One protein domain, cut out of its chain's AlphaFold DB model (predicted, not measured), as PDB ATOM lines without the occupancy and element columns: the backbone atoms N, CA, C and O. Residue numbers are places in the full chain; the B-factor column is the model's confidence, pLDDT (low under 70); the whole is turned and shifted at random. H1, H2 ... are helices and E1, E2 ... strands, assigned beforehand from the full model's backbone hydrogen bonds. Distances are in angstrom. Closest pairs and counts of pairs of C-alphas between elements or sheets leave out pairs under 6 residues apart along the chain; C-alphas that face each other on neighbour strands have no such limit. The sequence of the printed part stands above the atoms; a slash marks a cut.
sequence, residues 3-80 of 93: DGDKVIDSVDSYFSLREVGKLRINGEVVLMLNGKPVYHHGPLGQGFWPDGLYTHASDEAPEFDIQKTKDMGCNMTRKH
ATOM      1  N   ASP A   3      58.666  29.667 -25.698       93.69
ATOM      2  CA  ASP A   3      59.436  28.502 -25.247       93.69
ATOM      3  C   ASP A   3      60.926  28.784 -25.500       93.69
ATOM      4  O   ASP A   3      61.401  28.744 -26.639       93.69
ATOM      5  N   GLY A   4      61.643  29.202 -24.453       93.94
ATOM      6  CA  GLY A   4      62.962  29.829 -24.594       93.94
ATOM      7  C   GLY A   4      62.886  31.100 -25.451       93.94
ATOM      8  O   GLY A   4      62.059  31.972 -25.195       93.94
ATOM      9  N   ASP A   5      63.713  31.172 -26.497       93.88
ATOM     10  CA  ASP A   5      63.726  32.285 -27.464       93.88
ATOM     11  C   ASP A   5      62.716  32.108 -28.616       93.88
ATOM     12  O   ASP A   5      62.608  32.957 -29.504       93.88
ATOM     13  N   LYS A   6      61.963  31.000 -28.641       94.31
ATOM     14  CA  LYS A   6      60.997  30.708 -29.701       94.31
ATOM     15  C   LYS A   6      59.605  31.201 -29.314       94.31
ATOM     16  O   LYS A   6      59.036  30.772 -28.312       94.31
ATOM     17  N   VAL A   7      59.004  32.033 -30.161       94.56
ATOM     18  CA  VAL A   7      57.575  32.360 -30.063       94.56
ATOM     19  C   VAL A   7      56.760  31.133 -30.478       94.56
ATOM     20  O   VAL A   7      56.893  30.655 -31.603       94.56
ATOM     21  N   ILE A   8      55.935  30.613 -29.567       96.56
ATOM     22  CA  ILE A   8      55.062  29.448 -29.815       96.56
ATOM     23  C   ILE A   8      53.577  29.816 -29.890       96.56
ATOM     24  O   ILE A   8      52.772  28.999 -30.320       96.56
ATOM     25  N   ASP A   9      53.223  31.039 -29.494       96.19
ATOM     26  CA  ASP A   9      51.876  31.595 -29.623       96.19
ATOM     27  C   ASP A   9      51.951  33.128 -29.617       96.19
ATOM     28  O   ASP A   9      52.753  33.707 -28.873       96.19
ATOM     29  N   SER A  10      51.123  33.790 -30.416       94.50
ATOM     30  CA  SER A  10      51.072  35.248 -30.535       94.50
ATOM     31  C   SER A  10      49.645  35.704 -30.800       94.50
ATOM     32  O   SER A  10      48.906  35.054 -31.533       94.50
ATOM     33  N   VAL A  11      49.278  36.850 -30.232       93.12
ATOM     34  CA  VAL A  11      47.968  37.472 -30.429       93.12
ATOM     35  C   VAL A  11      48.187  38.899 -30.893       93.12
ATOM     36  O   VAL A  11      48.845  39.676 -30.202       93.12
ATOM     37  N   ASP A  12      47.584  39.231 -32.028       89.94
ATOM     38  CA  ASP A  12      47.520  40.590 -32.545       89.94
ATOM     39  C   ASP A  12      46.142  41.188 -32.261       89.94
ATOM     40  O   ASP A  12      45.115  40.508 -32.289       89.94
ATOM     41  N   SER A  13      46.120  42.480 -31.957       88.75
ATOM     42  CA  SER A  13      44.893  43.236 -31.731       88.75
ATOM     43  C   SER A  13      45.115  44.697 -32.103       88.75
ATOM     44  O   SER A  13      46.249  45.163 -32.214       88.75
ATOM     45  N   TYR A  14      44.025  45.431 -32.276       89.50
ATOM     46  CA  TYR A  14      44.043  46.867 -32.517       89.50
ATOM     47  C   TYR A  14      43.484  47.602 -31.297       89.50
ATOM     48  O   TYR A  14      42.707  47.058 -30.508       89.50
ATOM     49  N   PHE A  15      43.861  48.868 -31.138       91.06
ATOM     50  CA  PHE A  15      43.267  49.730 -30.124       91.06
ATOM     51  C   PHE A  15      42.844  51.061 -30.732       91.06
ATOM     52  O   PHE A  15      43.447  51.570 -31.676       91.06
ATOM     53  N   SER A  16      41.799  51.648 -30.157       89.94
ATOM     54  CA  SER A  16      41.344  52.989 -30.514       89.94
ATOM     55  C   SER A  16      41.038  53.777 -29.249       89.94
ATOM     56  O   SER A  16      40.219  53.358 -28.419       89.94
ATOM     57  N   LEU A  17      41.692  54.929 -29.105       95.75
ATOM     58  CA  LEU A  17      41.494  55.830 -27.977       95.75
ATOM     59  C   LEU A  17      40.253  56.695 -28.205       95.75
ATOM     60  O   LEU A  17      40.101  57.320 -29.254       95.75
ATOM     61  N   ARG A  18      39.363  56.724 -27.213       95.44
ATOM     62  CA  ARG A  18      38.146  57.536 -27.236       95.44
ATOM     63  C   ARG A  18      37.702  57.890 -25.826       95.44
ATOM     64  O   ARG A  18      37.839  57.074 -24.917       95.44
ATOM     65  N   GLU A  19      37.125  59.071 -25.671       97.50
ATOM     66  CA  GLU A  19      36.452  59.501 -24.448       97.50
ATOM     67  C   GLU A  19      34.940  59.510 -24.683       97.50
ATOM     68  O   GLU A  19      34.467  60.090 -25.661       97.50
ATOM     69  N   VAL A  20      34.179  58.882 -23.784       96.69
ATOM     70  CA  VAL A  20      32.714  58.954 -23.773       96.69
ATOM     71  C   VAL A  20      32.290  59.755 -22.552       96.69
ATOM     72  O   VAL A  20      32.657  59.423 -21.425       96.69
ATOM     73  N   GLY A  21      31.510  60.804 -22.782       96.94
ATOM     74  CA  GLY A  21      31.108  61.747 -21.748       96.94
ATOM     75  C   GLY A  21      29.627  62.088 -21.799       96.94
ATOM     76  O   GLY A  21      28.867  61.613 -22.645       96.94
ATOM     77  N   LYS A  22      29.222  62.954 -20.873       96.81
ATOM     78  CA  LYS A  22      27.882  63.535 -20.818       96.81
ATOM     79  C   LYS A  22      27.975  65.021 -20.494       96.81
ATOM     80  O   LYS A  22      28.779  65.417 -19.656       96.81
ATOM     81  N   LEU A  23      27.126  65.816 -21.124       95.88
ATOM     82  CA  LEU A  23      26.957  67.244 -20.885       95.88
ATOM     83  C   LEU A  23      25.483  67.522 -20.584       95.88
ATOM     84  O   LEU A  23      24.615  66.769 -21.018       95.88
ATOM     85  N   ARG A  24      25.185  68.588 -19.838       96.38
ATOM     86  CA  ARG A  24      23.815  69.097 -19.712       96.38
ATOM     87  C   ARG A  24      23.638  70.331 -20.588       96.38
ATOM     88  O   ARG A  24      24.366  71.300 -20.404       96.38
ATOM     89  N   ILE A  25      22.662  70.306 -21.491       93.38
ATOM     90  CA  ILE A  25      22.252  71.456 -22.309       93.38
ATOM     91  C   ILE A  25      20.759  71.658 -22.066       93.38
ATOM     92  O   ILE A  25      19.988  70.717 -22.212       93.38
ATOM     93  N   ASN A  26      20.348  72.853 -21.637       94.75
ATOM     94  CA  ASN A  26      18.941  73.173 -21.342       94.75
ATOM     95  C   ASN A  26      18.253  72.181 -20.375       94.75
ATOM     96  O   ASN A  26      17.063  71.913 -20.482       94.75
ATOM     97  N   GLY A  27      19.009  71.615 -19.427       95.06
ATOM     98  CA  GLY A  27      18.515  70.623 -18.463       95.06
ATOM     99  C   GLY A  27      18.565  69.168 -18.948       95.06
ATOM    100  O   GLY A  27      18.557  68.262 -18.108       95.06
ATOM    101  N   GLU A  28      18.721  68.934 -20.250       94.50
ATOM    102  CA  GLU A  28      18.776  67.607 -20.867       94.50
ATOM    103  C   GLU A  28      20.196  67.041 -20.896       94.50
ATOM    104  O   GLU A  28      21.177  67.778 -21.015       94.50
ATOM    105  N   VAL A  29      20.316  65.715 -20.785       95.12
ATOM    106  CA  VAL A  29      21.602  65.016 -20.901       95.12
ATOM    107  C   VAL A  29      21.916  64.781 -22.374       95.12
ATOM    108  O   VAL A  29      21.174  64.097 -23.070       95.12
ATOM    109  N   VAL A  30      23.062  65.286 -22.812       95.44
ATOM    110  CA  VAL A  30      23.610  65.097 -24.155       95.44
ATOM    111  C   VAL A  30      24.864  64.241 -24.052       95.44
ATOM    112  O   VAL A  30      25.743  64.507 -23.228       95.44
ATOM    113  N   LEU A  31      24.950  63.195 -24.870       96.31
ATOM    114  CA  LEU A  31      26.125  62.331 -24.922       96.31
ATOM    115  C   LEU A  31      27.251  63.014 -25.693       96.31
ATOM    116  O   LEU A  31      27.014  63.736 -26.662       96.31
ATOM    117  N   MET A  32      28.483  62.779 -25.249       97.38
ATOM    118  CA  MET A  32      29.682  63.296 -25.895       97.38
ATOM    119  C   MET A  32      30.607  62.166 -26.327       97.38
ATOM    120  O   MET A  32      30.758  61.173 -25.616       97.38
ATOM    121  N   LEU A  33      31.269  62.375 -27.461       97.00
ATOM    122  CA  LEU A  33      32.373  61.563 -27.950       97.00
ATOM    123  C   LEU A  33      33.571  62.487 -28.200       97.00
ATOM    124  O   LEU A  33      33.464  63.448 -28.962       97.00
ATOM    125  N   ASN A  34      34.701  62.212 -27.547       96.94
ATOM    126  CA  ASN A  34      35.927  63.017 -27.625       96.94
ATOM    127  C   ASN A  34      35.674  64.514 -27.347       96.94
ATOM    128  O   ASN A  34      36.044  65.380 -28.141       96.94
ATOM    129  N   GLY A  35      34.973  64.807 -26.245       96.56
ATOM    130  CA  GLY A  35      34.634  66.169 -25.813       96.56
ATOM    131  C   GLY A  35      33.594  66.907 -26.667       96.56
ATOM    132  O   GLY A  35      33.305  68.070 -26.392       96.56
ATOM    133  N   LYS A  36      33.022  66.273 -27.699       96.44
ATOM    134  CA  LYS A  36      32.034  66.889 -28.598       96.44
ATOM    135  C   LYS A  36      30.660  66.234 -28.438       96.44
ATOM    136  O   LYS A  36      30.600  65.004 -28.413       96.44
ATOM    137  N   PRO A  37      29.560  67.008 -28.372       95.75
ATOM    138  CA  PRO A  37      28.208  66.461 -28.435       95.75
ATOM    139  C   PRO A  37      28.012  65.573 -29.666       95.75
ATOM    140  O   PRO A  37      28.402  65.955 -30.771       95.75
ATOM    141  N   VAL A  38      27.392  64.407 -29.484       95.12
ATOM    142  CA  VAL A  38      27.063  63.483 -30.574       95.12
ATOM    143  C   VAL A  38      25.575  63.157 -30.555       95.12
ATOM    144  O   VAL A  38      25.013  62.754 -29.538       95.12
ATOM    145  N   TYR A  39      24.926  63.335 -31.704       92.94
ATOM    146  CA  TYR A  39      23.553  62.893 -31.904       92.94
ATOM    147  C   TYR A  39      23.552  61.437 -32.360       92.94
ATOM    148  O   TYR A  39      24.224  61.098 -33.329       92.94
ATOM    149  N   HIS A  40      22.814  60.573 -31.669       92.88
ATOM    150  CA  HIS A  40      22.726  59.158 -32.011       92.88
ATOM    151  C   HIS A  40      21.726  58.963 -33.148       92.88
ATOM    152  O   HIS A  40      20.516  58.989 -32.930       92.88
ATOM    153  N   HIS A  41      22.242  58.766 -34.357       95.00
ATOM    154  CA  HIS A  41      21.439  58.530 -35.545       95.00
ATOM    155  C   HIS A  41      21.712  57.127 -36.067       95.00
ATOM    156  O   HIS A  41      22.763  56.872 -36.657       95.00
ATOM    157  N   GLY A  42      20.767  56.215 -35.864       95.06
ATOM    158  CA  GLY A  42      20.812  54.939 -36.554       95.06
ATOM    159  C   GLY A  42      19.850  53.875 -36.046       95.06
ATOM    160  O   GLY A  42      19.084  54.112 -35.107       95.06
ATOM    161  N   PRO A  43      19.858  52.708 -36.703       94.56
ATOM    162  CA  PRO A  43      18.806  51.721 -36.560       94.56
ATOM    163  C   PRO A  43      18.978  50.834 -35.325       94.56
ATOM    164  O   PRO A  43      20.040  50.734 -34.695       94.56
ATOM    165  N   LEU A  44      17.895  50.124 -35.014       93.56
ATOM    166  CA  LEU A  44      17.898  49.004 -34.090       93.56
ATOM    167  C   LEU A  44      18.299  47.731 -34.854       93.56
ATOM    168  O   LEU A  44      17.511  47.167 -35.610       93.56
ATOM    169  N   GLY A  45      19.533  47.274 -34.659       90.00
ATOM    170  CA  GLY A  45      20.048  46.055 -35.268       90.00
ATOM    171  C   GLY A  45      19.494  44.819 -34.566       90.00
ATOM    172  O   GLY A  45      19.893  44.517 -33.439       90.00
ATOM    173  N   GLN A  46      18.612  44.088 -35.246       86.94
ATOM    174  CA  GLN A  46      18.034  42.828 -34.764       86.94
ATOM    175  C   GLN A  46      18.949  41.621 -34.996       86.94
ATOM    176  O   GLN A  46      18.915  40.668 -34.225       86.94
ATOM    177  N   GLY A  47      19.768  41.665 -36.055       84.62
ATOM    178  CA  GLY A  47      20.619  40.552 -36.491       84.62
ATOM    179  C   GLY A  47      19.820  39.312 -36.897       84.62
ATOM    180  O   GLY A  47      20.191  38.215 -36.490       84.62
ATOM    181  N   PHE A  48      18.689  39.501 -37.583       85.94
ATOM    182  CA  PHE A  48      17.923  38.397 -38.155       85.94
ATOM    183  C   PHE A  48      18.411  38.096 -39.568       85.94
ATOM    184  O   PHE A  48      18.389  38.981 -40.418       85.94
ATOM    185  N   TRP A  49      18.817  36.851 -39.805       85.69
ATOM    186  CA  TRP A  49      19.388  36.394 -41.072       85.69
ATOM    187  C   TRP A  49      18.459  35.380 -41.744       85.69
ATOM    188  O   TRP A  49      17.987  34.475 -41.052       85.69
ATOM    189  N   PRO A  50      18.210  35.485 -43.061       84.19
ATOM    190  CA  PRO A  50      17.325  34.563 -43.776       84.19
ATOM    191  C   PRO A  50      17.704  33.086 -43.604       84.19
ATOM    192  O   PRO A  50      16.833  32.258 -43.352       84.19
ATOM    193  N   ASP A  51      19.001  32.775 -43.669       79.19
ATOM    194  CA  ASP A  51      19.497  31.391 -43.701       79.19
ATOM    195  C   ASP A  51      19.822  30.812 -42.316       79.19
ATOM    196  O   ASP A  51      19.925  29.597 -42.152       79.19
ATOM    197  N   GLY A  52      20.003  31.669 -41.306       72.19
ATOM    198  CA  GLY A  52      20.554  31.271 -40.006       72.19
ATOM    199  C   GLY A  52      19.856  31.863 -38.788       72.19
ATOM    200  O   GLY A  52      20.312  31.604 -37.674       72.19
ATOM    201  N   LEU A  53      18.779  32.641 -38.979       80.75
ATOM    202  CA  LEU A  53      18.047  33.436 -37.982       80.75
ATOM    203  C   LEU A  53      18.956  34.310 -37.114       80.75
ATOM    204  O   LEU A  53      18.966  35.517 -37.271       80.75
ATOM    205  N   TYR A  54      19.723  33.725 -36.204       77.19
ATOM    206  CA  TYR A  54      20.637  34.423 -35.308       77.19
ATOM    207  C   TYR A  54      22.098  34.407 -35.762       77.19
ATOM    208  O   TYR A  54      22.887  35.185 -35.228       77.19
ATOM    209  N   THR A  55      22.449  33.577 -36.745       80.94
ATOM    210  CA  THR A  55      23.815  33.461 -37.269       80.94
ATOM    211  C   THR A  55      23.868  33.980 -38.700       80.94
ATOM    212  O   THR A  55      23.049  33.601 -39.534       80.94
ATOM    213  N   HIS A  56      24.831  34.855 -38.974       80.69
ATOM    214  CA  HIS A  56      25.106  35.367 -40.314       80.69
ATOM    215  C   HIS A  56      25.611  34.226 -41.205       80.69
ATOM    216  O   HIS A  56      26.349  33.364 -40.729       80.69
ATOM    217  N   ALA A  57      25.240  34.229 -42.484       82.44
ATOM    218  CA  ALA A  57      25.670  33.200 -43.433       82.44
ATOM    219  C   ALA A  57      27.167  33.297 -43.786       82.44
ATOM    220  O   ALA A  57      27.786  32.293 -44.131       82.44
ATOM    221  N   SER A  58      27.742  34.499 -43.697       85.19
ATOM    222  CA  SER A  58      29.139  34.783 -44.024       85.19
ATOM    223  C   SER A  58      29.605  36.099 -43.381       85.19
ATOM    224  O   SER A  58      28.814  36.780 -42.719       85.19
ATOM    225  N   ASP A  59      30.876  36.461 -43.567       83.12
ATOM    226  CA  ASP A  59      31.460  37.697 -43.021       83.12
ATOM    227  C   ASP A  59      31.083  38.948 -43.821       83.12
ATOM    228  O   ASP A  59      31.047  40.051 -43.277       83.12
ATOM    229  N   GLU A  60      30.714  38.774 -45.087       86.56
ATOM    230  CA  GLU A  60      30.270  39.851 -45.969       86.56
ATOM    231  C   GLU A  60      28.861  40.339 -45.599       86.56
ATOM    232  O   GLU A  60      28.509  41.493 -45.837       86.56
ATOM    233  N   ALA A  61      28.039  39.478 -44.991       86.56
ATOM    234  CA  ALA A  61      26.685  39.822 -44.567       86.56
ATOM    235  C   ALA A  61      26.646  40.954 -43.510       86.56
ATOM    236  O   ALA A  61      25.959  41.955 -43.737       86.56
ATOM    237  N   PRO A  62      27.381  40.882 -42.378       86.19
ATOM    238  CA  PRO A  62      27.458  42.005 -41.444       86.19
ATOM    239  C   PRO A  62      28.196  43.217 -42.031       86.19
ATOM    240  O   PRO A  62      27.850  44.346 -41.683       86.19
ATOM    241  N   GLU A  63      29.177  43.020 -42.920       88.88
ATOM    242  CA  GLU A  63      29.862  44.129 -43.598       88.88
ATOM    243  C   GLU A  63      28.883  44.945 -44.445       88.88
ATOM    244  O   GLU A  63      28.837  46.172 -44.336       88.88
ATOM    245  N   PHE A  64      28.040  44.259 -45.220       90.06
ATOM    246  CA  PHE A  64      26.987  44.873 -46.016       90.06
ATOM    247  C   PHE A  64      26.048  45.721 -45.154       90.06
ATOM    248  O   PHE A  64      25.811  46.886 -45.477       90.06
ATOM    249  N   ASP A  65      25.559  45.178 -44.036       89.88
ATOM    250  CA  ASP A  65      24.669  45.903 -43.123       89.88
ATOM    251  C   ASP A  65      25.330  47.169 -42.557       89.88
ATOM    252  O   ASP A  65      24.710  48.241 -42.513       89.88
ATOM    253  N   ILE A  66      26.596  47.077 -42.132       90.50
ATOM    254  CA  ILE A  66      27.323  48.231 -41.593       90.50
ATOM    255  C   ILE A  66      27.577  49.268 -42.691       90.50
ATOM    256  O   ILE A  66      27.373  50.462 -42.455       90.50
ATOM    257  N   GLN A  67      27.974  48.839 -43.890       93.50
ATOM    258  CA  GLN A  67      28.205  49.751 -45.004       93.50
ATOM    259  C   GLN A  67      26.908  50.446 -45.418       93.50
ATOM    260  O   GLN A  67      26.896  51.664 -45.550       93.50
ATOM    261  N   LYS A  68      25.783  49.727 -45.508       94.38
ATOM    262  CA  LYS A  68      24.476  50.333 -45.799       94.38
ATOM    263  C   LYS A  68      24.025  51.304 -44.718       94.38
ATOM    264  O   LYS A  68      23.517  52.373 -45.041       94.38
ATOM    265  N   THR A  69      24.264  50.980 -43.450       94.31
ATOM    266  CA  THR A  69      23.992  51.895 -42.332       94.31
ATOM    267  C   THR A  69      24.790  53.195 -42.487       94.31
ATOM    268  O   THR A  69      24.236  54.284 -42.336       94.31
ATOM    269  N   LYS A  70      26.074  53.106 -42.856       93.75
ATOM    270  CA  LYS A  70      26.908  54.283 -43.145       93.75
ATOM    271  C   LYS A  70      26.433  55.048 -44.385       93.75
ATOM    272  O   LYS A  70      26.334  56.269 -44.317       93.75
ATOM    273  N   ASP A  71      26.095  54.352 -45.474       96.38
ATOM    274  CA  ASP A  71      25.579  54.944 -46.722       96.38
ATOM    275  C   ASP A  71      24.294  55.760 -46.468       96.38
ATOM    276  O   ASP A  71      24.061  56.783 -47.107       96.38
ATOM    277  N   MET A  72      23.472  55.333 -45.502       96.06
ATOM    278  CA  MET A  72      22.255  56.031 -45.063       96.06
ATOM    279  C   MET A  72      22.527  57.227 -44.131       96.06
ATOM    280  O   MET A  72      21.589  57.870 -43.657       96.06
ATOM    281  N   GLY A  73      23.793  57.542 -43.841       95.56
ATOM    282  CA  GLY A  73      24.182  58.643 -42.958       95.56
ATOM    283  C   GLY A  73      23.975  58.350 -41.469       95.56
ATOM    284  O   GLY A  73      23.910  59.273 -40.651       95.56
ATOM    285  N   CYS A  74      23.840  57.080 -41.085       96.69
ATOM    286  CA  CYS A  74      23.793  56.690 -39.681       96.69
ATOM    287  C   CYS A  74      25.209  56.623 -39.088       96.69
ATOM    288  O   CYS A  74      26.175  56.254 -39.754       96.69
ATOM    289  N   ASN A  75      25.329  56.967 -37.808       94.38
ATOM    290  CA  ASN A  75      26.592  56.985 -37.065       94.38
ATOM    291  C   ASN A  75      26.654  55.951 -35.931       94.38
ATOM    292  O   ASN A  75      27.660  55.863 -35.229       94.38
ATOM    293  N   MET A  76      25.589  55.171 -35.744       93.44
ATOM    294  CA  MET A  76      25.506  54.120 -34.736       93.44
ATOM    295  C   MET A  76      24.518  53.029 -35.154       93.44
ATOM    296  O   MET A  76      23.602  53.284 -35.927       93.44
ATOM    297  N   THR A  77      24.648  51.839 -34.564       93.25
ATOM    298  CA  THR A  77      23.605  50.799 -34.565       93.25
ATOM    299  C   THR A  77      23.402  50.314 -33.136       93.25
ATOM    300  O   THR A  77      24.369  50.025 -32.430       93.25
ATOM    301  N   ARG A  78      22.149  50.230 -32.677       93.12
ATOM    302  CA  ARG A  78      21.831  49.726 -31.335       93.12
ATOM    303  C   ARG A  78      21.487  48.255 -31.439       93.12
ATOM    304  O   ARG A  78      20.553  47.899 -32.151       93.12
ATOM    305  N   LYS A  79      22.190  47.402 -30.701       89.44
ATOM    306  CA  LYS A  79      21.863  45.979 -30.683       89.44
ATOM    307  C   LYS A  79      20.637  45.685 -29.832       89.44
ATOM    308  O   LYS A  79      20.503  46.197 -28.719       89.44
ATOM    309  N   HIS A  80      19.723  44.897 -30.384       90.12
ATOM    310  CA  HIS A  80      18.467  44.571 -29.730       90.12
ATOM    311  C   HIS A  80      18.562  43.251 -28.971       90.12
ATOM    312  O   HIS A  80      18.671  42.200 -29.591       90.12
TER     313      HIS A  80
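AT A GLANCE: This is residues 3 to 80 of the 93 residues of an uncharacterized protein of Photobacterium gaetbulicola (UniProt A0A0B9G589). With little regular structure, the domain is a small antiparallel hairpin of two strands, E1 and E2, joined by a long loop to one helix, H1, while residues 3 to 16 stick out as a free arm. The printed part has 78 residues; its named elements, E1, E2, H1 along the chain, hold only 24, class mixed. It is extended, with a radius of gyration of the C-alphas of 19.0 A, and spans 61 by 41 by 21 A.

HOW THE PARTS SIT: E1, residues 20 to 25, and E2, residues 28 to 33, form a hairpin, antiparallel at 147 degrees; N 23 and O 30, 2.8 A apart, are within hydrogen-bond range. H1, residues 60 to 71, is apart from E1; its O i to N i+4 pairs are all within hydrogen-bond range. Residues 44 to 45 pair parallel with residues 78 to 79.

IN THESE COORDINATES: E1 runs 16.4 A from C-alpha 20 (32.714, 58.954, -23.773), E2 16.5 A, and H1 15.8 A to C-alpha 71 (25.579, 54.944, -46.722).

THE WHOLE: The farthest C-alphas, Gly 4 and Asn 26, are 61.9 A apart. The printed part has no cut. The link E2 to H1 is long, 26 residues. No printed residue is under 70 in pLDDT.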